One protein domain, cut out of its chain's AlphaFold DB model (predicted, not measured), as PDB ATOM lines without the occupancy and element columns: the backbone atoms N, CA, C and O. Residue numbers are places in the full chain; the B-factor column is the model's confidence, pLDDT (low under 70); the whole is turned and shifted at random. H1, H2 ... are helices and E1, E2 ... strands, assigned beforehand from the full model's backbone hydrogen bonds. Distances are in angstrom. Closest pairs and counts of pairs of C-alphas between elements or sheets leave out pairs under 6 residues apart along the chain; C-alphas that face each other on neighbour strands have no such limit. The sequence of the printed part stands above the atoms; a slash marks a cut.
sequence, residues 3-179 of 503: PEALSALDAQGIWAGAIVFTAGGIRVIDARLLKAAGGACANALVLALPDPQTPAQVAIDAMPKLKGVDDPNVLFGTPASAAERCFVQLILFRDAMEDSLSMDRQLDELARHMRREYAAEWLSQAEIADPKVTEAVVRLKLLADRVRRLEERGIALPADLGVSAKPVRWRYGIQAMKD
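What this domain is: This is residues 3 to 179 of the 503 residues of an uncharacterized protein of Xanthobacter tagetidis (UniProt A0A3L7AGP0). At one end a helical hairpin of H6 and H7 packs on a tiny sheet of two short strands, E1 and E2, with the short helix H2 beside it; from there the long helix H9 runs to the other end, where H4 touches it. The short H3 sits in the middle, touching H6, H9 and H10, while H10 crosses the first half of H9; H1 and H5 stick out. The 177 printed residues hold ten named helices and two antiparallel strands, in the order H1 H2 E1 H3 H4 H5 H6 H7 E2 H8 H9 H10; the class is mostly helix. The whole is compact, with a radius of gyration of the C-alphas of 17.6 A and spans of 52 by 45 by 35 A.

How they stand to each other: H1, residues 3 to 11, stands free. H2, residues 31 to 37, touches residues 107 to 112 alone of H7, residues 104 to 117, about perpendicular at 78 degrees; their closest C-alphas, of Ala 37 and Ala 111, are 5.0 A apart. E1, residues 39 to 41, is antiparallel to E2, residues 122 to 124; N 40 and O 123 are 3.0 A apart, within hydrogen-bond range. H3, residues 42 to 46, touches residues 83 to 87 alone of H6, residues 82 to 98, with the C-alphas of Ala 44 and Phe 87 closest at 5.8 A. H3 touches residues 137 to 141 alone of H9, residues 131 to 152, closest at the C-alphas of Val 46 and Lys 141, 5.3 A. H3 also touches H10, residues 170 to 177, closest at the C-alphas of Ala 42 and Arg 171, 5.4 A. H4, residues 55 to 61, touches residues 146 to 150 alone of H9 at a steep tilt of 54 degrees, the same way; the C-alphas of Asp 61 and Arg 149 are closest, at 7.5 A. H5, residues 72 to 77, stands free. H6 and H7 form a hairpin with a shallow tilt of 5 degrees, opposite ways, closest at the C-alphas of Met 97 and Leu 107, 7.2 A. H8, residues 125 to 128, is close but not clearly touching H9, with the C-alphas of Ile 128 and Thr 134 closest at 6.5 A. Residues 133 to 140 alone of H9 touch H10, about perpendicular at 73 degrees; the C-alphas of Ala 136 and Met 177 are closest, at 4.7 A. Every O i to N i+4 pair is within hydrogen-bond range in H1, H2, H3, H4, H6, H7, H9 and H10, against 1 of 2 in H5; H8 is too short for such a pair.

Where its parts are: H1 begins at C-alpha 3 (245.141, 313.651, 423.930). H6 is 24.6 A long, H7 19.8 A and H9 31.6 A; H9 begins at C-alpha 131 (242.824, 309.809, 412.229). H10 ends at C-alpha 177 (252.967, 304.134, 408.248).

The domain as a whole: The C-alphas farthest apart, of Ala 59 and Arg 105, are 53.1 A apart. The printed part has no cut; the links H1 to H2 and H9 to H10 are long. Mean pLDDT of the printed part is 76.3, with residues 3 to 28, 48 to 50, 68 to 80 and 162 to 168 under 70.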
ATOM      1  N   PRO A   3     246.335 312.888 424.328       43.44
ATOM      2  CA  PRO A   3     245.141 313.651 423.930       43.44
ATOM      3  C   PRO A   3     245.324 315.178 423.895       43.44
ATOM      4  O   PRO A   3     244.668 315.850 423.103       43.44
ATOM      5  N   GLU A   4     246.213 315.743 424.717       33.69
ATOM      6  CA  GLU A   4     246.372 317.205 424.816       33.69
ATOM      7  C   GLU A   4     247.103 317.818 423.615       33.69
ATOM      8  O   GLU A   4     246.777 318.932 423.214       33.69
ATOM      9  N   ALA A   5     248.014 317.085 422.964       36.66
ATOM     10  CA  ALA A   5     248.687 317.573 421.757       36.66
ATOM     11  C   ALA A   5     247.720 317.671 420.560       36.66
ATOM     12  O   ALA A   5     247.795 318.612 419.778       36.66
ATOM     13  N   LEU A   6     246.765 316.740 420.452       36.19
ATOM     14  CA  LEU A   6     245.738 316.746 419.403       36.19
ATOM     15  C   LEU A   6     244.656 317.809 419.657       36.19
ATOM     16  O   LEU A   6     244.211 318.467 418.720       36.19
ATOM     17  N   SER A   7     244.297 318.043 420.923       40.75
ATOM     18  CA  SER A   7     243.406 319.138 421.333       40.75
ATOM     19  C   SER A   7     244.034 320.522 421.119       40.75
ATOM     20  O   SER A   7     243.335 321.449 420.709       40.75
ATOM     21  N   ALA A   8     245.345 320.667 421.339       41.91
ATOM     22  CA  ALA A   8     246.065 321.910 421.072       41.91
ATOM     23  C   ALA A   8     246.110 322.249 419.571       41.91
ATOM     24  O   ALA A   8     246.031 323.422 419.210       41.91
ATOM     25  N   LEU A   9     246.178 321.241 418.694       38.81
ATOM     26  CA  LEU A   9     246.147 321.430 417.239       38.81
ATOM     27  C   LEU A   9     244.760 321.879 416.740       38.81
ATOM     28  O   LEU A   9     244.667 322.716 415.842       38.81
ATOM     29  N   ASP A  10     243.682 321.385 417.347       41.00
ATOM     30  CA  ASP A  10     242.311 321.794 417.011       41.00
ATOM     31  C   ASP A  10     241.996 323.217 417.525       41.00
ATOM     32  O   ASP A  10     241.461 324.057 416.799       41.00
ATOM     33  N   ALA A  11     242.459 323.553 418.737       45.78
ATOM     34  CA  ALA A  11     242.331 324.890 419.327       45.78
ATOM     35  C   ALA A  11     243.133 325.981 418.584       45.78
ATOM     36  O   ALA A  11     242.798 327.162 418.669       45.78
ATOM     37  N   GLN A  12     244.166 325.599 417.826       44.72
ATOM     38  CA  GLN A  12     244.942 326.496 416.960       44.72
ATOM     39  C   GLN A  12     244.303 326.716 415.575       44.72
ATOM     40  O   GLN A  12     244.879 327.404 414.734       44.72
ATOM     41  N   GLY A  13     243.110 326.160 415.318       35.84
ATOM     42  CA  GLY A  13     242.381 326.353 414.060       35.84
ATOM     43  C   GLY A  13     242.942 325.560 412.877       35.84
ATOM     44  O   GLY A  13     242.557 325.814 411.736       35.84
ATOM     45  N   ILE A  14     243.814 324.578 413.130       43.97
ATOM     46  CA  ILE A  14     244.516 323.818 412.085       43.97
ATOM     47  C   ILE A  14     243.543 322.948 411.267       43.97
ATOM     48  O   ILE A  14     243.815 322.680 410.105       43.97
ATOM     49  N   TRP A  15     242.362 322.596 411.796       40.81
ATOM     50  CA  TRP A  15     241.344 321.826 411.058       40.81
ATOM     51  C   TRP A  15     240.204 322.661 410.463       40.81
ATOM     52  O   TRP A  15     239.646 322.286 409.433       40.81
ATOM     53  N   ALA A  16     239.898 323.829 411.037       38.69
ATOM     54  CA  ALA A  16     238.959 324.785 410.436       38.69
ATOM     55  C   ALA A  16     239.600 325.615 409.301       38.69
ATOM     56  O   ALA A  16     238.896 326.251 408.516       38.69
ATOM     57  N   GLY A  17     240.930 325.569 409.179       39.06
ATOM     58  CA  GLY A  17     241.698 326.191 408.110       39.06
ATOM     59  C   GLY A  17     243.140 325.689 408.079       39.06
ATOM     60  O   GLY A  17     244.059 326.430 408.411       39.06
ATOM     61  N   ALA A  18     243.362 324.456 407.627       35.25
ATOM     62  CA  ALA A  18     244.672 324.059 407.113       35.25
ATOM     63  C   ALA A  18     244.878 324.838 405.787       35.25
ATOM     64  O   ALA A  18     244.085 324.664 404.869       35.25
ATOM     65  N   ILE A  19     245.836 325.755 405.575       39.03
ATOM     66  CA  ILE A  19     247.078 326.108 406.287       39.03
ATOM     67  C   ILE A  19     247.391 327.608 406.052       39.03
ATOM     68  O   ILE A  19     247.243 328.112 404.933       39.03
ATOM     69  N   VAL A  20     247.904 328.323 407.064       29.52
ATOM     70  CA  VAL A  20     248.684 329.569 406.893       29.52
ATOM     71  C   VAL A  20     250.157 329.258 407.133       29.52
ATOM     72  O   VAL A  20     250.467 328.782 408.212       29.52
ATOM     73  N   PHE A  21     251.043 329.627 406.196       32.62
ATOM     74  CA  PHE A  21     252.232 330.439 406.504       32.62
ATOM     75  C   PHE A  21     252.537 331.397 405.336       32.62
ATOM     76  O   PHE A  21     252.639 331.006 404.175       32.62
ATOM     77  N   THR A  22     252.613 332.690 405.651       34.00
ATOM     78  CA  THR A  22     253.141 333.774 404.802       34.00
ATOM     79  C   THR A  22     254.665 333.643 404.644       34.00
ATOM     80  O   THR A  22     255.301 333.045 405.499       34.00
ATOM     81  N   ALA A  23     255.335 334.203 403.635       30.75
ATOM     82  CA  ALA A  23     254.894 335.115 402.580       30.75
ATOM     83  C   ALA A  23     255.319 334.551 401.210       30.75
ATOM     84  O   ALA A  23     256.454 334.727 400.785       30.75
ATOM     85  N   GLY A  24     254.411 333.827 400.546       33.31
ATOM     86  CA  GLY A  24     254.607 333.298 399.185       33.31
ATOM     87  C   GLY A  24     254.379 331.790 399.004       33.31
ATOM     88  O   GLY A  24     254.431 331.318 397.874       33.31
ATOM     89  N   GLY A  25     254.107 331.029 400.072       36.09
ATOM     90  CA  GLY A  25     253.843 329.585 400.004       36.09
ATOM     91  C   GLY A  25     252.439 329.233 399.488       36.09
ATOM     92  O   GLY A  25     251.446 329.865 399.855       36.09
ATOM     93  N   ILE A  26     252.354 328.208 398.636       43.69
ATOM     94  CA  ILE A  26     251.124 327.755 397.971       43.69
ATOM     95  C   ILE A  26     250.173 327.105 399.000       43.69
ATOM     96  O   ILE A  26     250.456 326.038 399.539       43.69
ATOM     97  N   ARG A  27     249.016 327.731 399.262       53.84
ATOM     98  CA  ARG A  27     247.918 327.160 400.072       53.84
ATOM     99  C   ARG A  27     247.151 326.116 399.257       53.84
ATOM    100  O   ARG A  27     246.172 326.484 398.628       53.84
ATOM    101  N   VAL A  28     247.589 324.863 399.170       56.22
ATOM    102  CA  VAL A  28     247.015 323.961 398.144       56.22
ATOM    103  C   VAL A  28     245.689 323.309 398.548       56.22
ATOM    104  O   VAL A  28     244.872 323.084 397.664       56.22
ATOM    105  N   ILE A  29     245.433 323.008 399.829       70.69
ATOM    106  CA  ILE A  29     244.329 322.104 400.206       70.69
ATOM    107  C   ILE A  29     243.523 322.641 401.386       70.69
ATOM    108  O   ILE A  29     244.011 322.637 402.510       70.69
ATOM    109  N   ASP A  30     242.273 323.030 401.136       81.75
ATOM    110  CA  ASP A  30     241.289 323.345 402.176       81.75
ATOM    111  C   ASP A  30     240.134 322.320 402.196       81.75
ATOM    112  O   ASP A  30     239.968 321.499 401.285       81.75
ATOM    113  N   ALA A  31     239.305 322.357 403.245       82.88
ATOM    114  CA  ALA A  31     238.176 321.436 403.404       82.88
ATOM    115  C   ALA A  31     237.144 321.536 402.262       82.88
ATOM    116  O   ALA A  31     236.465 320.554 401.943       82.88
ATOM    117  N   ARG A  32     237.019 322.709 401.624       86.75
ATOM    118  CA  ARG A  32     236.099 322.936 400.506       86.75
ATOM    119  C   ARG A  32     236.615 322.247 399.242       86.75
ATOM    120  O   ARG A  32     235.818 321.600 398.562       86.75
ATOM    121  N   LEU A  33     237.914 322.335 398.965       89.50
ATOM    122  CA  LEU A  33     238.583 321.629 397.877       89.50
ATOM    123  C   LEU A  33     238.471 320.115 398.063       89.50
ATOM    124  O   LEU A  33     238.030 319.427 397.147       89.50
ATOM    125  N   LEU A  34     238.787 319.605 399.260       89.50
ATOM    126  CA  LEU A  34     238.680 318.174 399.573       89.50
ATOM    127  C   LEU A  34     237.266 317.641 399.345       89.50
ATOM    128  O   LEU A  34     237.089 316.576 398.751       89.50
ATOM    129  N   LYS A  35     236.250 318.394 399.784       91.00
ATOM    130  CA  LYS A  35     234.844 318.025 399.597       91.00
ATOM    131  C   LYS A  35     234.440 318.041 398.121       91.00
ATOM    132  O   LYS A  35     233.788 317.105 397.672       91.00
ATOM    133  N   ALA A  36     234.826 319.072 397.368       91.25
ATOM    134  CA  ALA A  36     234.473 319.205 395.952       91.25
ATOM    135  C   ALA A  36     235.184 318.166 395.069       91.25
ATOM    136  O   ALA A  36     234.563 317.536 394.214       91.25
ATOM    137  N   ALA A  37     236.472 317.927 395.308       92.88
ATOM    138  CA  ALA A  37     237.245 316.923 394.586       92.88
ATOM    139  C   ALA A  37     236.927 315.485 395.051       92.88
ATOM    140  O   ALA A  37     237.218 314.515 394.345       92.88
ATOM    141  N   GLY A  38     236.301 315.317 396.222       93.88
ATOM    142  CA  GLY A  38     236.018 314.020 396.844       93.88
ATOM    143  C   GLY A  38     237.269 313.321 397.395       93.88
ATOM    144  O   GLY A  38     237.326 312.088 397.425       93.88
ATOM    145  N   GLY A  39     238.289 314.092 397.776       93.62
ATOM    146  CA  GLY A  39     239.580 313.606 398.257       93.62
ATOM    147  C   GLY A  39     240.757 314.490 397.840       93.62
ATOM    148  O   GLY A  39     240.564 315.629 397.418       93.62
ATOM    149  N   ALA A  40     241.969 313.950 397.949       92.56
ATOM    150  CA  ALA A  40     243.202 314.593 397.500       92.56
ATOM    151  C   ALA A  40     244.255 313.569 397.067       92.56
ATOM    152  O   ALA A  40     244.185 312.387 397.395       92.56
ATOM    153  N   CYS A  41     245.277 314.050 396.367       91.31
ATOM    154  CA  CYS A  41     246.481 313.281 396.082       91.31
ATOM    155  C   CYS A  41     247.306 313.094 397.360       91.31
ATOM    156  O   CYS A  41     247.555 314.057 398.080       91.31
ATOM    157  N   ALA A  42     247.795 311.881 397.607       88.75
ATOM    158  CA  ALA A  42     248.587 311.534 398.782       88.75
ATOM    159  C   ALA A  42     249.817 312.444 398.969       88.75
ATOM    160  O   ALA A  42     250.045 312.940 400.068       88.75
ATOM    161  N   ASN A  43     250.547 312.748 397.887       84.38
ATOM    162  CA  ASN A  43     251.694 313.671 397.914       84.38
ATOM    163  C   ASN A  43     251.322 315.071 398.437       84.38
ATOM    164  O   ASN A  43     252.067 315.699 399.183       84.38
ATOM    165  N   ALA A  44     250.127 315.545 398.081       84.06
ATOM    166  CA  ALA A  44     249.651 316.873 398.438       84.06
ATOM    167  C   ALA A  44     249.513 317.043 399.965       84.06
ATOM    168  O   ALA A  44     249.753 318.128 400.489       84.06
ATOM    169  N   LEU A  45     249.161 315.965 400.676       82.06
ATOM    170  CA  LEU A  45     249.012 315.966 402.134       82.06
ATOM    171  C   LEU A  45     250.359 315.896 402.867       82.06
ATOM    172  O   LEU A  45     250.490 316.433 403.962       82.06
ATOM    173  N   VAL A  46     251.367 315.255 402.269       79.50
ATOM    174  CA  VAL A  46     252.678 315.041 402.903       79.50
ATOM    175  C   VAL A  46     253.526 316.316 402.911       79.50
ATOM    176  O   VAL A  46     254.284 316.549 403.844       79.50
ATOM    177  N   LEU A  47     253.413 317.201 401.922       71.94
ATOM    178  CA  LEU A  47     254.332 318.342 401.787       71.94
ATOM    179  C   LEU A  47     254.139 319.476 402.819       71.94
ATOM    180  O   LEU A  47     254.946 320.402 402.846       71.94
ATOM    181  N   ALA A  48     253.123 319.421 403.685       63.12
ATOM    182  CA  ALA A  48     252.574 320.623 404.321       63.12
ATOM    183  C   ALA A  48     252.801 320.786 405.844       63.12
ATOM    184  O   ALA A  48     252.227 321.690 406.448       63.12
ATOM    185  N   LEU A  49     253.616 319.940 406.480       65.69
ATOM    186  CA  LEU A  49     253.837 319.972 407.940       65.69
ATOM    187  C   LEU A  49     255.223 320.534 408.334       65.69
ATOM    188  O   LEU A  49     256.169 320.442 407.554       65.69
ATOM    189  N   PRO A  50     255.373 321.116 409.536       65.25
ATOM    190  CA  PRO A  50     256.678 321.511 410.067       65.25
ATOM    191  C   PRO A  50     257.546 320.291 410.430       65.25
ATOM    192  O   PRO A  50     257.022 319.263 410.857       65.25
ATOM    193  N   ASP A  51     258.868 320.430 410.287       75.00
ATOM    194  CA  ASP A  51     259.869 319.389 410.569       75.00
ATOM    195  C   ASP A  51     260.626 319.712 411.880       75.00
ATOM    196  O   ASP A  51     261.487 320.601 411.882       75.00
ATOM    197  N   PRO A  52     260.280 319.091 413.027       78.81
ATOM    198  CA  PRO A  52     261.022 319.266 414.270       78.81
ATOM    199  C   PRO A  52     262.410 318.626 414.151       78.81
ATOM    200  O   PRO A  52     262.529 317.417 413.978       78.81
ATOM    201  N   GLN A  53     263.462 319.436 414.287       86.75
ATOM    202  CA  GLN A  53     264.835 318.969 414.096       86.75
ATOM    203  C   GLN A  53     265.488 318.467 415.391       86.75
ATOM    204  O   GLN A  53     265.441 319.134 416.427       86.75
ATOM    205  N   THR A  54     266.167 317.322 415.319       91.44
ATOM    206  CA  THR A  54     267.046 316.821 416.389       91.44
ATOM    207  C   THR A  54     268.434 317.483 416.330       91.44
ATOM    208  O   THR A  54     268.839 317.981 415.277       91.44
ATOM    209  N   PRO A  55     269.233 317.467 417.417       93.31
ATOM    210  CA  PRO A  55     270.609 317.976 417.379       93.31
ATOM    211  C   PRO A  55     271.487 317.311 416.305       93.31
ATOM    212  O   PRO A  55     272.302 317.986 415.676       93.31
ATOM    213  N   ALA A  56     271.294 316.010 416.053       93.50
ATOM    214  CA  ALA A  56     271.990 315.292 414.987       93.50
ATOM    215  C   ALA A  56     271.614 315.847 413.604       93.50
ATOM    216  O   ALA A  56     272.487 316.119 412.784       93.50
ATOM    217  N   GLN A  57     270.328 316.110 413.373       93.81
ATOM    218  CA  GLN A  57     269.831 316.700 412.130       93.81
ATOM    219  C   GLN A  57     270.338 318.131 411.906       93.81
ATOM    220  O   GLN A  57     270.675 318.482 410.777       93.81
ATOM    221  N   VAL A  58     270.484 318.929 412.969       94.94
ATOM    222  CA  VAL A  58     271.119 320.260 412.900       94.94
ATOM    223  C   VAL A  58     272.599 320.149 412.509       94.94
ATOM    224  O   VAL A  58     273.085 320.916 411.678       94.94
ATOM    225  N   ALA A  59     273.329 319.178 413.070       93.38
ATOM    226  CA  ALA A  59     274.720 318.926 412.691       93.38
ATOM    227  C   ALA A  59     274.839 318.446 411.233       93.38
ATOM    228  O   ALA A  59     275.732 318.896 410.512       93.38
ATOM    229  N   ILE A  60     273.913 317.591 410.784       94.69
ATOM    230  CA  ILE A  60     273.821 317.160 409.385       94.69
ATOM    231  C   ILE A  60     273.559 318.356 408.483       94.69
ATOM    232  O   ILE A  60     274.256 318.467 407.486       94.69
ATOM    233  N   ASP A  61     272.653 319.275 408.835       93.38
ATOM    234  CA  ASP A  61     272.360 320.490 408.055       93.38
ATOM    235  C   ASP A  61     273.579 321.411 407.899       93.38
ATOM    236  O   ASP A  61     273.707 322.098 406.881       93.38
ATOM    237  N   ALA A  62     274.520 321.381 408.842       94.38
ATOM    238  CA  ALA A  62     275.765 322.141 408.763       94.38
ATOM    239  C   ALA A  62     276.813 321.536 407.809       94.38
ATOM    240  O   ALA A  62     277.819 322.189 407.526       94.38
ATOM    241  N   MET A  63     276.617 320.307 407.315       94.44
ATOM    242  CA  MET A  63     277.480 319.718 406.279       94.44
ATOM    243  C   MET A  63     277.380 320.508 404.946       94.44
ATOM    244  O   MET A  63     276.461 321.302 404.730       94.44
ATOM    245  N   PRO A  64     278.321 320.352 404.010       91.38
ATOM    246  CA  PRO A  64     278.122 320.830 402.645       91.38
ATOM    247  C   PRO A  64     277.150 319.910 401.887       91.38
ATOM    248  O   PRO A  64     277.260 318.688 401.967       91.38
ATOM    249  N   LYS A  65     276.209 320.487 401.128       90.56
ATOM    250  CA  LYS A  65     275.366 319.725 400.192       90.56
ATOM    251  C   LYS A  65     276.194 319.167 399.034       90.56
ATOM    252  O   LYS A  65     277.161 319.798 398.595       90.56
ATOM    253  N   LEU A  66     275.786 318.018 398.497       84.88
ATOM    254  CA  LEU A  66     276.337 317.503 397.247       84.88
ATOM    255  C   LEU A  66     276.040 318.483 396.100       84.88
ATOM    256  O   LEU A  66     274.893 318.872 395.868       84.88
ATOM    257  N   LYS A  67     277.081 318.879 395.356       74.56
ATOM    258  CA  LYS A  67     276.922 319.711 394.155       74.56
ATOM    259  C   LYS A  67     276.026 318.980 393.148       74.56
ATOM    260  O   LYS A  67     276.326 317.854 392.771       74.56
ATOM    261  N   GLY A  68     274.959 319.642 392.700       65.06
ATOM    262  CA  GLY A  68     274.028 319.120 391.691       65.06
ATOM    263  C   GLY A  68     272.690 318.602 392.230       65.06
ATOM    264  O   GLY A  68     271.821 318.298 391.423       65.06
ATOM    265  N   VAL A  69     272.486 318.546 393.552       59.69
ATOM    266  CA  VAL A  69     271.178 318.166 394.127       59.69
ATOM    267  C   VAL A  69     270.189 319.343 394.147       59.69
ATOM    268  O   VAL A  69     268.987 319.135 394.038       59.69
ATOM    269  N   ASP A  70     270.683 320.585 394.188       54.69
ATOM    270  CA  ASP A  70     269.844 321.792 394.140       54.69
ATOM    271  C   ASP A  70     269.514 322.264 392.703       54.69
ATOM    272  O   ASP A  70     269.002 323.371 392.554       54.69
ATOM    273  N   ASP A  71     269.811 321.498 391.637       47.94
ATOM    274  CA  ASP A  71     269.411 321.907 390.282       47.94
ATOM    275  C   ASP A  71     267.899 321.673 390.107       47.94
ATOM    276  O   ASP A  71     267.465 320.523 389.950       47.94
ATOM    277  N   PRO A  72     267.065 322.734 390.106       46.44
ATOM    278  CA  PRO A  72     265.619 322.584 389.997       46.44
ATOM    279  C   PRO A  72     265.235 321.915 388.674       46.44
ATOM    280  O   PRO A  72     264.162 321.333 388.569       46.44
ATOM    281  N   ASN A  73     266.115 321.959 387.663       38.56
ATOM    282  CA  ASN A  73     265.872 321.357 386.358       38.56
ATOM    283  C   ASN A  73     266.028 319.831 386.345       38.56
ATOM    284  O   ASN A  73     265.503 319.192 385.433       38.56
ATOM    285  N   VAL A  74     266.675 319.217 387.344       43.44
ATOM    286  CA  VAL A  74     266.727 317.747 387.456       43.44
ATOM    287  C   VAL A  74     265.361 317.185 387.870       43.44
ATOM    288  O   VAL A  74     264.983 316.111 387.407       43.44
ATOM    289  N   LEU A  75     264.558 317.952 388.618       38.12
ATOM    290  CA  LEU A  75     263.158 317.617 388.921       38.12
ATOM    291  C   LEU A  75     262.237 317.702 387.689       38.12
ATOM    292  O   LEU A  75     261.238 316.993 387.628       38.12
ATOM    293  N   PHE A  76     262.578 318.513 386.681       35.66
ATOM    294  CA  PHE A  76     261.769 318.678 385.460       35.66
ATOM    295  C   PHE A  76     262.285 317.885 384.244       35.66
ATOM    296  O   PHE A  76     261.609 317.835 383.216       35.66
ATOM    297  N   GLY A  77     263.466 317.261 384.336       32.31
ATOM    298  CA  GLY A  77     264.066 316.457 383.262       32.31
ATOM    299  C   GLY A  77     263.575 315.006 383.202       32.31
ATOM    300  O   GLY A  77     263.660 314.364 382.155       32.31
ATOM    301  N   THR A  78     263.028 314.480 384.301       47.12
ATOM    302  CA  THR A  78     262.318 313.194 384.320       47.12
ATOM    303  C   THR A  78     260.829 313.413 384.067       47.12
ATOM    304  O   THR A  78     260.282 314.399 384.559       47.12
ATOM    305  N   PRO A  79     260.131 312.525 383.327       52.97
ATOM    306  CA  PRO A  79     258.687 312.645 383.169       52.97
ATOM    307  C   PRO A  79     258.044 312.700 384.554       52.97
ATOM    308  O   PRO A  79     258.242 311.777 385.345       52.97
ATOM    309  N   ALA A  80     257.302 313.782 384.825       62.56
ATOM    310  CA  ALA A  80     256.676 314.022 386.120       62.56
ATOM    311  C   ALA A  80     255.989 312.744 386.614       62.56
ATOM    312  O   ALA A  80     255.225 312.111 385.871       62.56
ATOM    313  N   SER A  81     256.292 312.342 387.843       77.19
ATOM    314  CA  SER A  81     255.722 311.148 388.459       77.19
ATOM    315  C   SER A  81     254.191 311.237 388.481       77.19
ATOM    316  O   SER A  81     253.598 312.318 388.438       77.19
ATOM    317  N   ALA A  82     253.505 310.092 388.559       81.56
ATOM    318  CA  ALA A  82     252.043 310.082 388.665       81.56
ATOM    319  C   ALA A  82     251.549 310.906 389.874       81.56
ATOM    320  O   ALA A  82     250.511 311.558 389.790       81.56
ATOM    321  N   ALA A  83     252.328 310.933 390.959       80.12
ATOM    322  CA  ALA A  83     252.069 311.733 392.147       80.12
ATOM    323  C   ALA A  83     252.174 313.248 391.896       80.12
ATOM    324  O   ALA A  83     251.320 314.004 392.358       80.12
ATOM    325  N   GLU A  84     253.186 313.696 391.149       81.94
ATOM    326  CA  GLU A  84     253.343 315.103 390.758       81.94
ATOM    327  C   GLU A  84     252.230 315.543 389.811       81.94
ATOM    328  O   GLU A  84     251.619 316.585 390.030       81.94
ATOM    329  N   ARG A  85     251.897 314.721 388.806       86.44
ATOM    330  CA  ARG A  85     250.770 315.009 387.906       86.44
ATOM    331  C   ARG A  85     249.446 315.081 388.659       86.44
ATOM    332  O   ARG A  85     248.670 315.996 388.413       86.44
ATOM    333  N   CYS A  86     249.218 314.175 389.612       89.12
ATOM    334  CA  CYS A  86     248.048 314.230 390.484       89.12
ATOM    335  C   CYS A  86     248.003 315.567 391.240       89.12
ATOM    336  O   CYS A  86     246.986 316.259 391.214       89.12
ATOM    337  N   PHE A  87     249.111 315.955 391.878       86.62
ATOM    338  CA  PHE A  87     249.204 317.200 392.638       86.62
ATOM    339  C   PHE A  87     248.949 318.441 391.773       86.62
ATOM    340  O   PHE A  87     248.127 319.278 392.138       86.62
ATOM    341  N   VAL A  88     249.582 318.527 390.601       85.25
ATOM    342  CA  VAL A  88     249.343 319.612 389.636       85.25
ATOM    343  C   VAL A  88     247.878 319.634 389.202       85.25
ATOM    344  O   VAL A  88     247.265 320.697 389.167       85.25
ATOM    345  N   GLN A  89     247.275 318.473 388.945       89.00
ATOM    346  CA  GLN A  89     245.867 318.404 388.567       89.00
ATOM    347  C   GLN A  89     244.932 318.859 389.697       89.00
ATOM    348  O   GLN A  89     243.890 319.449 389.423       89.00
ATOM    349  N   LEU A  90     245.301 318.629 390.962       89.31
ATOM    350  CA  LEU A  90     244.570 319.141 392.122       89.31
ATOM    351  C   LEU A  90     244.651 320.669 392.231       89.31
ATOM    352  O   LEU A  90     243.646 321.300 392.550       89.31
ATOM    353  N   ILE A  91     245.805 321.263 391.905       86.44
ATOM    354  CA  ILE A  91     245.957 322.723 391.808       86.44
ATOM    355  C   ILE A  91     245.051 323.272 390.698       86.44
ATOM    356  O   ILE A  91     244.249 324.162 390.954       86.44
ATOM    357  N   LEU A  92     245.083 322.675 389.502       85.75
ATOM    358  CA  LEU A  92     244.223 323.093 388.387       85.75
ATOM    359  C   LEU A  92     242.728 322.938 388.702       85.75
ATOM    360  O   LEU A  92     241.913 323.760 388.289       85.75
ATOM    361  N   PHE A  93     242.347 321.893 389.442       90.31
ATOM    362  CA  PHE A  93     240.970 321.712 389.899       90.31
ATOM    363  C   PHE A  93     240.535 322.836 390.841       90.31
ATOM    364  O   PHE A  93     239.421 323.344 390.722       90.31
ATOM    365  N   ARG A  94     241.413 323.247 391.762       90.12
ATOM    366  CA  ARG A  94     241.154 324.382 392.646       90.12
ATOM    367  C   ARG A  94     240.959 325.669 391.843       90.12
ATOM    368  O   ARG A  94     239.968 326.359 392.072       90.12
ATOM    369  N   ASP A  95     241.838 325.952 390.887       84.94
ATOM    370  CA  ASP A  95     241.715 327.135 390.027       84.94
ATOM    371  C   ASP A  95     240.378 327.115 389.265       84.94
ATOM    372  O   ASP A  95     239.660 328.115 389.219       84.94
ATOM    373  N   ALA A  96     239.967 325.943 388.767       85.38
ATOM    374  CA  ALA A  96     238.666 325.766 388.128       85.38
ATOM    375  C   ALA A  96     237.484 326.001 389.090       85.38
ATOM    376  O   ALA A  96     236.447 326.498 388.659       85.38
ATOM    377  N   MET A  97     237.602 325.678 390.384       88.44
ATOM    378  CA  MET A  97     236.554 325.970 391.376       88.44
ATOM    379  C   MET A  97     236.391 327.467 391.666       88.44
ATOM    380  O   MET A  97     235.283 327.904 392.020       88.44
ATOM    381  N   GLU A  98     237.497 328.210 391.599       83.50
ATOM    382  CA  GLU A  98     237.560 329.661 391.793       83.50
ATOM    383  C   GLU A  98     237.104 330.418 390.531       83.50
ATOM    384  O   GLU A  98     236.547 331.515 390.644       83.50
ATOM    385  N   ASP A  99     237.227 329.803 389.349       80.31
ATOM    386  CA  ASP A  99     236.698 330.342 388.097       80.31
ATOM    387  C   ASP A  99     235.157 330.411 388.102       80.31
ATOM    388  O   ASP A  99     234.430 329.430 388.292       80.31
ATOM    389  N   SER A 100     234.640 331.617 387.859       72.00
ATOM    390  CA  SER A 100     233.208 331.881 387.737       72.00
ATOM    391  C   SER A 100     232.566 331.240 386.503       72.00
ATOM    392  O   SER A 100     231.350 331.056 386.501       72.00
ATOM    393  N   LEU A 101     233.343 330.896 385.472       79.50
ATOM    394  CA  LEU A 101     232.845 330.284 384.238       79.50
ATOM    395  C   LEU A 101     232.696 328.760 384.338       79.50
ATOM    396  O   LEU A 101     231.911 328.185 383.583       79.50
ATOM    397  N   SER A 102     233.375 328.114 385.288       80.00
ATOM    398  CA  SER A 102     233.259 326.672 385.516       80.00
ATOM    399  C   SER A 102     231.861 326.289 385.998       80.00
ATOM    400  O   SER A 102     231.354 326.812 386.996       80.00
ATOM    401  N   MET A 103     231.235 325.336 385.303       81.94
ATOM    402  CA  MET A 103     229.947 324.769 385.706       81.94
ATOM    403  C   MET A 103     230.138 323.639 386.723       81.94
ATOM    404  O   MET A 103     231.053 322.829 386.579       81.94
ATOM    405  N   ASP A 104     229.224 323.502 387.690       81.94
ATOM    406  CA  ASP A 104     229.303 322.447 388.718       81.94
ATOM    407  C   ASP A 104     229.380 321.040 388.092       81.94
ATOM    408  O   ASP A 104     230.190 320.217 388.505       81.94
ATOM    409  N   ARG A 105     228.648 320.794 386.995       82.06
ATOM    410  CA  ARG A 105     228.727 319.528 386.243       82.06
ATOM    411  C   ARG A 105     230.123 319.254 385.665       82.06
ATOM    412  O   ARG A 105     230.544 318.099 385.645       82.06
ATOM    413  N   GLN A 106     230.820 320.283 385.176       84.19
ATOM    414  CA  GLN A 106     232.184 320.146 384.647       84.19
ATOM    415  C   GLN A 106     233.169 319.846 385.774       84.19
ATOM    416  O   GLN A 106     234.029 318.982 385.614       84.19
ATOM    417  N   LEU A 107     233.006 320.500 386.928       88.88
ATOM    418  CA  LEU A 107     233.798 320.219 388.123       88.88
ATOM    419  C   LEU A 107     233.548 318.785 388.620       88.88
ATOM    420  O   LEU A 107     234.499 318.050 388.866       88.88
ATOM    421  N   ASP A 108     232.302 318.315 388.660       91.56
ATOM    422  CA  ASP A 108     231.980 316.934 389.048       91.56
ATOM    423  C   ASP A 108     232.547 315.889 388.075       91.56
ATOM    424  O   ASP A 108     232.945 314.785 388.468       91.56
ATOM    425  N   GLU A 109     232.556 316.191 386.777       90.31
ATOM    426  CA  GLU A 109     233.157 315.334 385.757       90.31
ATOM    427  C   GLU A 109     234.683 315.304 385.864       90.31
ATOM    428  O   GLU A 109     235.267 314.217 385.859       90.31
ATOM    429  N   LEU A 110     235.312 316.464 386.065       91.00
ATOM    430  CA  LEU A 110     236.750 316.584 386.279       91.00
ATOM    431  C   LEU A 110     237.187 315.854 387.556       91.00
ATOM    432  O   LEU A 110     238.128 315.064 387.513       91.00
ATOM    433  N   ALA A 111     236.455 316.016 388.660       94.19
ATOM    434  CA  ALA A 111     236.715 315.302 389.907       94.19
ATOM    435  C   ALA A 111     236.615 313.779 389.712       94.19
ATOM    436  O   ALA A 111     237.487 313.026 390.147       94.19
ATOM    437  N   ARG A 112     235.583 313.291 389.007       95.62
ATOM    438  CA  ARG A 112     235.453 311.858 388.674       95.62
ATOM    439  C   ARG A 112     236.580 311.363 387.774       95.62
ATOM    440  O   ARG A 112     237.040 310.237 387.958       95.62
ATOM    441  N   HIS A 113     237.003 312.160 386.796       93.88
ATOM    442  CA  HIS A 113     238.127 311.824 385.933       93.88
ATOM    443  C   HIS A 113     239.423 311.705 386.743       93.88
ATOM    444  O   HIS A 113     240.048 310.649 386.696       93.88
ATOM    445  N   MET A 114     239.749 312.696 387.576       93.69
ATOM    446  CA  MET A 114     240.937 312.679 388.437       93.69
ATOM    447  C   MET A 114     240.980 311.470 389.371       93.69
ATOM    448  O   MET A 114     242.004 310.797 389.458       93.69
ATOM    449  N   ARG A 115     239.862 311.146 390.035       95.06
ATOM    450  CA  ARG A 115     239.777 309.979 390.929       95.06
ATOM    451  C   ARG A 115     240.049 308.657 390.215       95.06
ATOM    452  O   ARG A 115     240.591 307.744 390.829       95.06
ATOM    453  N   ARG A 116     239.650 308.539 388.944       95.38
ATOM    454  CA  ARG A 116     239.901 307.341 388.128       95.38
ATOM    455  C   ARG A 116     241.341 307.297 387.633       95.38
ATOM    456  O   ARG A 116     241.997 306.281 387.815       95.38
ATOM    457  N   GLU A 117     241.813 308.396 387.055       94.31
ATOM    458  CA  GLU A 117     243.153 308.501 386.471       94.31
ATOM    459  C   GLU A 117     244.246 308.313 387.530       94.31
ATOM    460  O   GLU A 117     245.200 307.564 387.338       94.31
ATOM    461  N   TYR A 118     244.067 308.931 388.700       93.75
ATOM    462  CA  TYR A 118     245.050 308.922 389.780       93.75
ATOM    463  C   TYR A 118     244.665 308.003 390.937       93.75
ATOM    464  O   TYR A 118     245.134 308.205 392.053       93.75
ATOM    465  N   ALA A 119     243.845 306.973 390.705       93.38
ATOM    466  CA  ALA A 119     243.341 306.091 391.764       93.38
ATOM    467  C   ALA A 119     244.450 305.512 392.670       93.38
ATOM    468  O   ALA A 119     244.244 305.347 393.871       93.38
ATOM    469  N   ALA A 120     245.640 305.247 392.120       89.75
ATOM    470  CA  ALA A 120     246.790 304.746 392.877       89.75
ATOM    471  C   ALA A 120     247.346 305.754 393.903       89.75
ATOM    472  O   ALA A 120     247.826 305.339 394.952       89.75
ATOM    473  N   GLU A 121     247.234 307.056 393.630       91.25
ATOM    474  CA  GLU A 121     247.731 308.142 394.489       91.25
ATOM    475  C   GLU A 121     246.605 308.912 395.193       91.25
ATOM    476  O   GLU A 121     246.874 309.745 396.055       91.25
ATOM    477  N   TRP A 122     245.345 308.659 394.839       93.94
ATOM    478  CA  TRP A 122     244.192 309.362 395.387       93.94
ATOM    479  C   TRP A 122     243.770 308.787 396.739       93.94
ATOM    480  O   TRP A 122     243.538 307.584 396.859       93.94
ATOM    481  N   LEU A 123     243.598 309.650 397.736       93.44
ATOM    482  CA  LEU A 123     242.951 309.334 399.006       93.44
ATOM    483  C   LEU A 123     241.551 309.929 399.007       93.44
ATOM    484  O   LEU A 123     241.366 311.127 398.783       93.44
ATOM    485  N   SER A 124     240.555 309.085 399.251       95.00
ATOM    486  CA  SER A 124     239.169 309.525 399.381       95.00
ATOM    487  C   SER A 124     238.970 310.399 400.621       95.00
ATOM    488  O   SER A 124     239.722 310.322 401.592       95.00
ATOM    489  N   GLN A 125     237.900 311.194 400.632       91.38
ATOM    490  CA  GLN A 125     237.545 311.999 401.804       91.38
ATOM    491  C   GLN A 125     237.344 311.148 403.075       91.38
ATOM    492  O   GLN A 125     237.714 311.582 404.160       91.38
ATOM    493  N   ALA A 126     236.798 309.934 402.943       91.81
ATOM    494  CA  ALA A 126     236.612 309.017 404.067       91.81
ATOM    495  C   ALA A 126     237.948 308.498 404.621       91.81
ATOM    496  O   ALA A 126     238.104 308.395 405.831       91.81
ATOM    497  N   GLU A 127     238.922 308.214 403.750       93.00
ATOM    498  CA  GLU A 127     240.275 307.847 404.182       93.00
ATOM    499  C   GLU A 127     240.984 309.019 404.861       93.00
ATOM    500  O   GLU A 127     241.628 308.820 405.878       93.00
ATOM    501  N   ILE A 128     240.849 310.239 404.336       91.06
ATOM    502  CA  ILE A 128     241.462 311.434 404.939       91.06
ATOM    503  C   ILE A 128     240.856 311.727 406.321       91.06
ATOM    504  O   ILE A 128     241.564 312.173 407.218       91.06
ATOM    505  N   ALA A 129     239.567 311.441 406.512       86.81
ATOM    506  CA  ALA A 129     238.898 311.579 407.803       86.81
ATOM    507  C   ALA A 129     239.314 310.512 408.840       86.81
ATOM    508  O   ALA A 129     238.992 310.669 410.017       86.81
ATOM    509  N   ASP A 130     240.016 309.439 408.444       90.19
ATOM    510  CA  ASP A 130     240.573 308.458 409.383       90.19
ATOM    511  C   ASP A 130     241.772 309.087 410.126       90.19
ATOM    512  O   ASP A 130     242.788 309.417 409.496       90.19
ATOM    513  N   PRO A 131     241.720 309.231 411.465       90.38
ATOM    514  CA  PRO A 131     242.824 309.809 412.229       90.38
ATOM    515  C   PRO A 131     244.130 309.023 412.054       90.38
ATOM    516  O   PRO A 131     245.200 309.626 412.050       90.38
ATOM    517  N   LYS A 132     244.065 307.704 411.815       92.38
ATOM    518  CA  LYS A 132     245.263 306.886 411.570       92.38
ATOM    519  C   LYS A 132     245.935 307.219 410.244       92.38
ATOM    520  O   LYS A 132     247.151 307.120 410.137       92.38
ATOM    521  N   VAL A 133     245.161 307.588 409.222       89.88
ATOM    522  CA  VAL A 133     245.712 308.025 407.928       89.88
ATOM    523  C   VAL A 133     246.400 309.373 408.092       89.88
ATOM    524  O   VAL A 133     247.504 309.555 407.591       89.88
ATOM    525  N   THR A 134     245.787 310.287 408.841       86.44
ATOM    526  CA  THR A 134     246.385 311.594 409.129       86.44
ATOM    527  C   THR A 134     247.695 311.450 409.906       86.44
ATOM    528  O   THR A 134     248.708 312.029 409.523       86.44
ATOM    529  N   GLU A 135     247.714 310.632 410.958       89.12
ATOM    530  CA  GLU A 135     248.935 310.343 411.715       89.12
ATOM    531  C   GLU A 135     250.012 309.694 410.833       89.12
ATOM    532  O   GLU A 135     251.179 310.086 410.868       89.12
ATOM    533  N   ALA A 136     249.622 308.754 409.971       90.50
ATOM    534  CA  ALA A 136     250.532 308.116 409.031       90.50
ATOM    535  C   ALA A 136     251.113 309.088 407.987       90.50
ATOM    536  O   ALA A 136     252.279 308.950 407.621       90.50
ATOM    537  N   VAL A 137     250.347 310.089 407.533       88.00
ATOM    538  CA  VAL A 137     250.848 311.176 406.669       88.00
ATOM    539  C   VAL A 137     251.937 311.973 407.385       88.00
ATOM    540  O   VAL A 137     252.988 312.220 406.794       88.00
ATOM    541  N   VAL A 138     251.717 312.333 408.656       87.88
ATOM    542  CA  VAL A 138     252.708 313.055 409.473       87.88
ATOM    543  C   VAL A 138     253.988 312.232 409.604       87.88
ATOM    544  O   VAL A 138     255.072 312.718 409.291       87.88
ATOM    545  N   ARG A 139     253.861 310.962 409.995       90.12
ATOM    546  CA  ARG A 139     254.987 310.028 410.134       90.12
ATOM    547  C   ARG A 139     255.765 309.862 408.832       90.12
ATOM    548  O   ARG A 139     256.990 309.955 408.835       90.12
ATOM    549  N   LEU A 140     255.062 309.656 407.717       88.94
ATOM    550  CA  LEU A 140     255.688 309.503 406.407       88.94
ATOM    551  C   LEU A 140     256.447 310.762 406.002       88.94
ATOM    552  O   LEU A 140     257.553 310.648 405.481       88.94
ATOM    553  N   LYS A 141     255.881 311.948 406.257       87.00
ATOM    554  CA  LYS A 141     256.576 313.203 405.991       87.00
ATOM    555  C   LYS A 141     257.880 313.291 406.773       87.00
ATOM    556  O   LYS A 141     258.913 313.547 406.167       87.00
ATOM    557  N   LEU A 142     257.828 313.066 408.086       88.88
ATOM    558  CA  LEU A 142     259.004 313.151 408.952       88.88
ATOM    559  C   LEU A 142     260.119 312.227 408.454       88.88
ATOM    560  O   LEU A 142     261.262 312.652 408.319       88.88
ATOM    561  N   LEU A 143     259.790 310.978 408.104       90.06
ATOM    562  CA  LEU A 143     260.776 310.053 407.541       90.06
ATOM    563  C   LEU A 143     261.290 310.516 406.171       90.06
ATOM    564  O   LEU A 143     262.492 310.455 405.929       90.06
ATOM    565  N   ALA A 144     260.415 311.000 405.286       87.31
ATOM    566  CA  ALA A 144     260.799 311.464 403.954       87.31
ATOM    567  C   ALA A 144     261.725 312.692 403.999       87.31
ATOM    568  O   ALA A 144     262.696 312.748 403.246       87.31
ATOM    569  N   ASP A 145     261.468 313.655 404.889       87.38
ATOM    570  CA  ASP A 145     262.317 314.838 405.054       87.38
ATOM    571  C   ASP A 145     263.697 314.476 405.625       87.38
ATOM    572  O   ASP A 145     264.715 314.976 405.138       87.38
ATOM    573  N   ARG A 146     263.755 313.543 406.582       91.56
ATOM    574  CA  ARG A 146     265.014 312.991 407.116       91.56
ATOM    575  C   ARG A 146     265.825 312.264 406.048       91.56
ATOM    576  O   ARG A 146     267.009 312.535 405.869       91.56
ATOM    577  N   VAL A 147     265.170 311.392 405.288       90.12
ATOM    578  CA  VAL A 147     265.757 310.663 404.157       90.12
ATOM    579  C   VAL A 147     266.324 311.632 403.118       90.12
ATOM    580  O   VAL A 147     267.500 311.535 402.777       90.12
ATOM    581  N   ARG A 148     265.532 312.618 402.681       87.81
ATOM    582  CA  ARG A 148     265.968 313.640 401.718       87.81
ATOM    583  C   ARG A 148     267.184 314.410 402.229       87.81
ATOM    584  O   ARG A 148     268.130 314.629 401.480       87.81
ATOM    585  N   ARG A 149     267.183 314.801 403.505       90.56
ATOM    586  CA  ARG A 149     268.306 315.505 404.138       90.56
ATOM    587  C   ARG A 149     269.592 314.684 404.082       90.56
ATOM    588  O   ARG A 149     270.635 315.230 403.741       90.56
ATOM    589  N   LEU A 150     269.521 313.387 404.377       92.25
ATOM    590  CA  LEU A 150     270.667 312.480 404.296       92.25
ATOM    591  C   LEU A 150     271.164 312.320 402.848       92.25
ATOM    592  O   LEU A 150     272.364 312.446 402.595       92.25
ATOM    593  N   GLU A 151     270.255 312.133 401.887       89.50
ATOM    594  CA  GLU A 151     270.586 312.007 400.460       89.50
ATOM    595  C   GLU A 151     271.231 313.282 399.894       89.50
ATOM    596  O   GLU A 151     272.245 313.202 399.199       89.50
ATOM    597  N   GLU A 152     270.721 314.468 400.247       90.06
ATOM    598  CA  GLU A 152     271.297 315.768 399.862       90.06
ATOM    599  C   GLU A 152     272.749 315.945 400.346       90.06
ATOM    600  O   GLU A 152     273.510 316.728 399.768       90.06
ATOM    601  N   ARG A 153     273.153 315.218 401.399       93.19
ATOM    602  CA  ARG A 153     274.526 315.196 401.939       93.19
ATOM    603  C   ARG A 153     275.340 313.984 401.501       93.19
ATOM    604  O   ARG A 153     276.486 313.847 401.920       93.19
ATOM    605  N   GLY A 154     274.784 313.125 400.650       92.06
ATOM    606  CA  GLY A 154     275.463 311.924 400.168       92.06
ATOM    607  C   GLY A 154     275.649 310.849 401.229       92.06
ATOM    608  O   GLY A 154     276.540 310.011 401.092       92.06
ATOM    609  N   ILE A 155     274.844 310.874 402.292       93.56
ATOM    610  CA  ILE A 155     274.882 309.856 403.337       93.56
ATOM    611  C   ILE A 155     274.106 308.638 402.834       93.56
ATOM    612  O   ILE A 155     272.948 308.742 402.430       93.56
ATOM    613  N   ALA A 156     274.765 307.480 402.829       90.75
ATOM    614  CA  ALA A 156     274.160 306.239 402.372       90.75
ATOM    615  C   ALA A 156     273.042 305.797 403.325       90.75
ATOM    616  O   ALA A 156     273.225 305.757 404.542       90.75
ATOM    617  N   LEU A 157     271.898 305.430 402.754       87.94
ATOM    618  CA  LEU A 157     270.759 304.920 403.504       87.94
ATOM    619  C   LEU A 157     270.782 303.384 403.565       87.94
ATOM    620  O   LEU A 157     271.163 302.739 402.583       87.94
ATOM    621  N   PRO A 158     270.328 302.786 404.680       87.12
ATOM    622  CA  PRO A 158     270.078 301.354 404.777       87.12
ATOM    623  C   PRO A 158     269.148 300.865 403.659       87.12
ATOM    624  O   PRO A 158     268.110 301.467 403.378       87.12
ATOM    625  N   ALA A 159     269.504 299.754 403.009       80.88
ATOM    626  CA  ALA A 159     268.715 299.195 401.904       80.88
ATOM    627  C   ALA A 159     267.332 298.679 402.353       80.88
ATOM    628  O   ALA A 159     266.410 298.569 401.545       80.88
ATOM    629  N   ASP A 160     267.197 298.361 403.637       77.88
ATOM    630  CA  ASP A 160     266.021 297.793 404.290       77.88
ATOM    631  C   ASP A 160     265.092 298.842 404.907       77.88
ATOM    632  O   ASP A 160     264.066 298.475 405.479       77.88
ATOM    633  N   LEU A 161     265.388 300.140 404.751       74.88
ATOM    634  CA  LEU A 161     264.618 301.210 405.387       74.88
ATOM    635  C   LEU A 161     263.127 301.195 404.997       74.88
ATOM    636  O   LEU A 161     262.317 301.845 405.652       74.88
ATOM    637  N   GLY A 162     262.743 300.476 403.930       62.44
ATOM    638  CA  GLY A 162     261.352 300.245 403.502       62.44
ATOM    639  C   GLY A 162     260.629 301.500 402.998       62.44
ATOM    640  O   GLY A 162     259.626 301.409 402.293       62.44
ATOM    641  N   VAL A 163     261.183 302.669 403.304       61.81
ATOM    642  CA  VAL A 163     260.817 303.998 402.849       61.81
ATOM    643  C   VAL A 163     261.826 304.364 401.772       61.81
ATOM    644  O   VAL A 163     262.810 305.057 402.011       61.81
ATOM    645  N   SER A 164     261.642 303.819 400.569       54.47
ATOM    646  CA  SER A 164     262.404 304.330 399.434       54.47
ATOM    647  C   SER A 164     262.009 305.793 399.241       54.47
ATOM    648  O   SER A 164     260.836 306.075 399.008       54.47
ATOM    649  N   ALA A 165     262.981 306.708 399.308       49.19
ATOM    650  CA  ALA A 165     262.813 308.124 398.961       49.19
ATOM    651  C   ALA A 165     262.240 308.319 397.551       49.19
ATOM    652  O   ALA A 165     261.715 309.376 397.203       49.19
ATOM    653  N   LYS A 166     262.361 307.286 396.706       55.81
ATOM    654  CA  LYS A 166     261.841 307.317 395.351       55.81
ATOM    655  C   LYS A 166     260.313 307.405 395.420       55.81
ATOM    656  O   LYS A 166     259.686 306.513 395.996       55.81
ATOM    657  N   PRO A 167     259.703 308.423 394.786       51.84
ATOM    658  CA  PRO A 167     258.315 308.855 394.979       51.84
ATOM    659  C   PRO A 167     257.281 307.908 394.357       51.84
ATOM    660  O   PRO A 167     256.250 308.340 393.847       51.84
ATOM    661  N   VAL A 168     257.554 306.604 394.313       56.22
ATOM    662  CA  VAL A 168     256.841 305.733 393.391       56.22
ATOM    663  C   VAL A 168     255.387 305.567 393.817       56.22
ATOM    664  O   VAL A 168     254.571 305.494 392.903       56.22
ATOM    665  N   ARG A 169     255.043 305.575 395.127       75.44
ATOM    666  CA  ARG A 169     253.641 305.576 395.620       75.44
ATOM    667  C   ARG A 169     253.453 306.157 397.027       75.44
ATOM    668  O   ARG A 169     253.611 305.436 398.016       75.44
ATOM    669  N   TRP A 170     253.019 307.413 397.143       84.94
ATOM    670  CA  TRP A 170     252.779 308.053 398.448       84.94
ATOM    671  C   TRP A 170     251.645 307.380 399.215       84.94
ATOM    672  O   TRP A 170     251.753 307.164 400.420       84.94
ATOM    673  N   ARG A 171     250.578 306.969 398.518       88.44
ATOM    674  CA  ARG A 171     249.448 306.264 399.144       88.44
ATOM    675  C   ARG A 171     249.885 304.972 399.839       88.44
ATOM    676  O   ARG A 171     249.425 304.695 400.942       88.44
ATOM    677  N   TYR A 172     250.773 304.195 399.218       88.38
ATOM    678  CA  TYR A 172     251.302 302.967 399.819       88.38
ATOM    679  C   TYR A 172     252.147 303.270 401.059       88.38
ATOM    680  O   TYR A 172     251.956 302.631 402.091       88.38
ATOM    681  N   GLY A 173     253.013 304.287 400.983       87.12
ATOM    682  CA  GLY A 173     253.784 304.756 402.136       87.12
ATOM    683  C   GLY A 173     252.884 305.143 403.309       87.12
ATOM    684  O   GLY A 173     253.129 304.720 404.435       87.12
ATOM    685  N   ILE A 174     251.786 305.859 403.046       90.06
ATOM    686  CA  ILE A 174     250.816 306.238 404.082       90.06
ATOM    687  C   ILE A 174     250.184 304.990 404.701       90.06
ATOM    688  O   ILE A 174     250.104 304.892 405.919       90.06
ATOM    689  N   GLN A 175     249.774 304.002 403.901       90.88
ATOM    690  CA  GLN A 175     249.211 302.764 404.452       90.88
ATOM    691  C   GLN A 175     250.232 301.984 405.294       90.88
ATOM    692  O   GLN A 175     249.870 301.468 406.348       90.88
ATOM    693  N   ALA A 176     251.501 301.942 404.880       88.94
ATOM    694  CA  ALA A 176     252.568 301.302 405.649       88.94
ATOM    695  C   ALA A 176     252.823 302.009 406.991       88.94
ATOM    696  O   ALA A 176     253.042 301.348 408.002       88.94
ATOM    697  N   MET A 177     252.737 303.342 407.030       92.06
ATOM    698  CA  MET A 177     252.967 304.134 408.248       92.06
ATOM    699  C   MET A 177     251.806 304.093 409.257       92.06
ATOM    700  O   MET A 177     251.947 304.605 410.372       92.06
ATOM    701  N   LYS A 178     250.681 303.449 408.907       93.31
ATOM    702  CA  LYS A 178     249.618 303.109 409.869       93.31
ATOM    703  C   LYS A 178     250.054 302.028 410.864       93.31
ATOM    704  O   LYS A 178     249.416 301.898 411.905       93.31
ATOM    705  N   ASP A 179     251.080 301.238 410.539       93.06
ATOM    706  CA  ASP A 179     251.677 300.262 411.453       93.06
ATOM    707  C   ASP A 179     252.753 300.940 412.316       93.06
ATOM    708  O   ASP A 179     253.816 301.331 411.827       93.06
TER     709      ASP A 179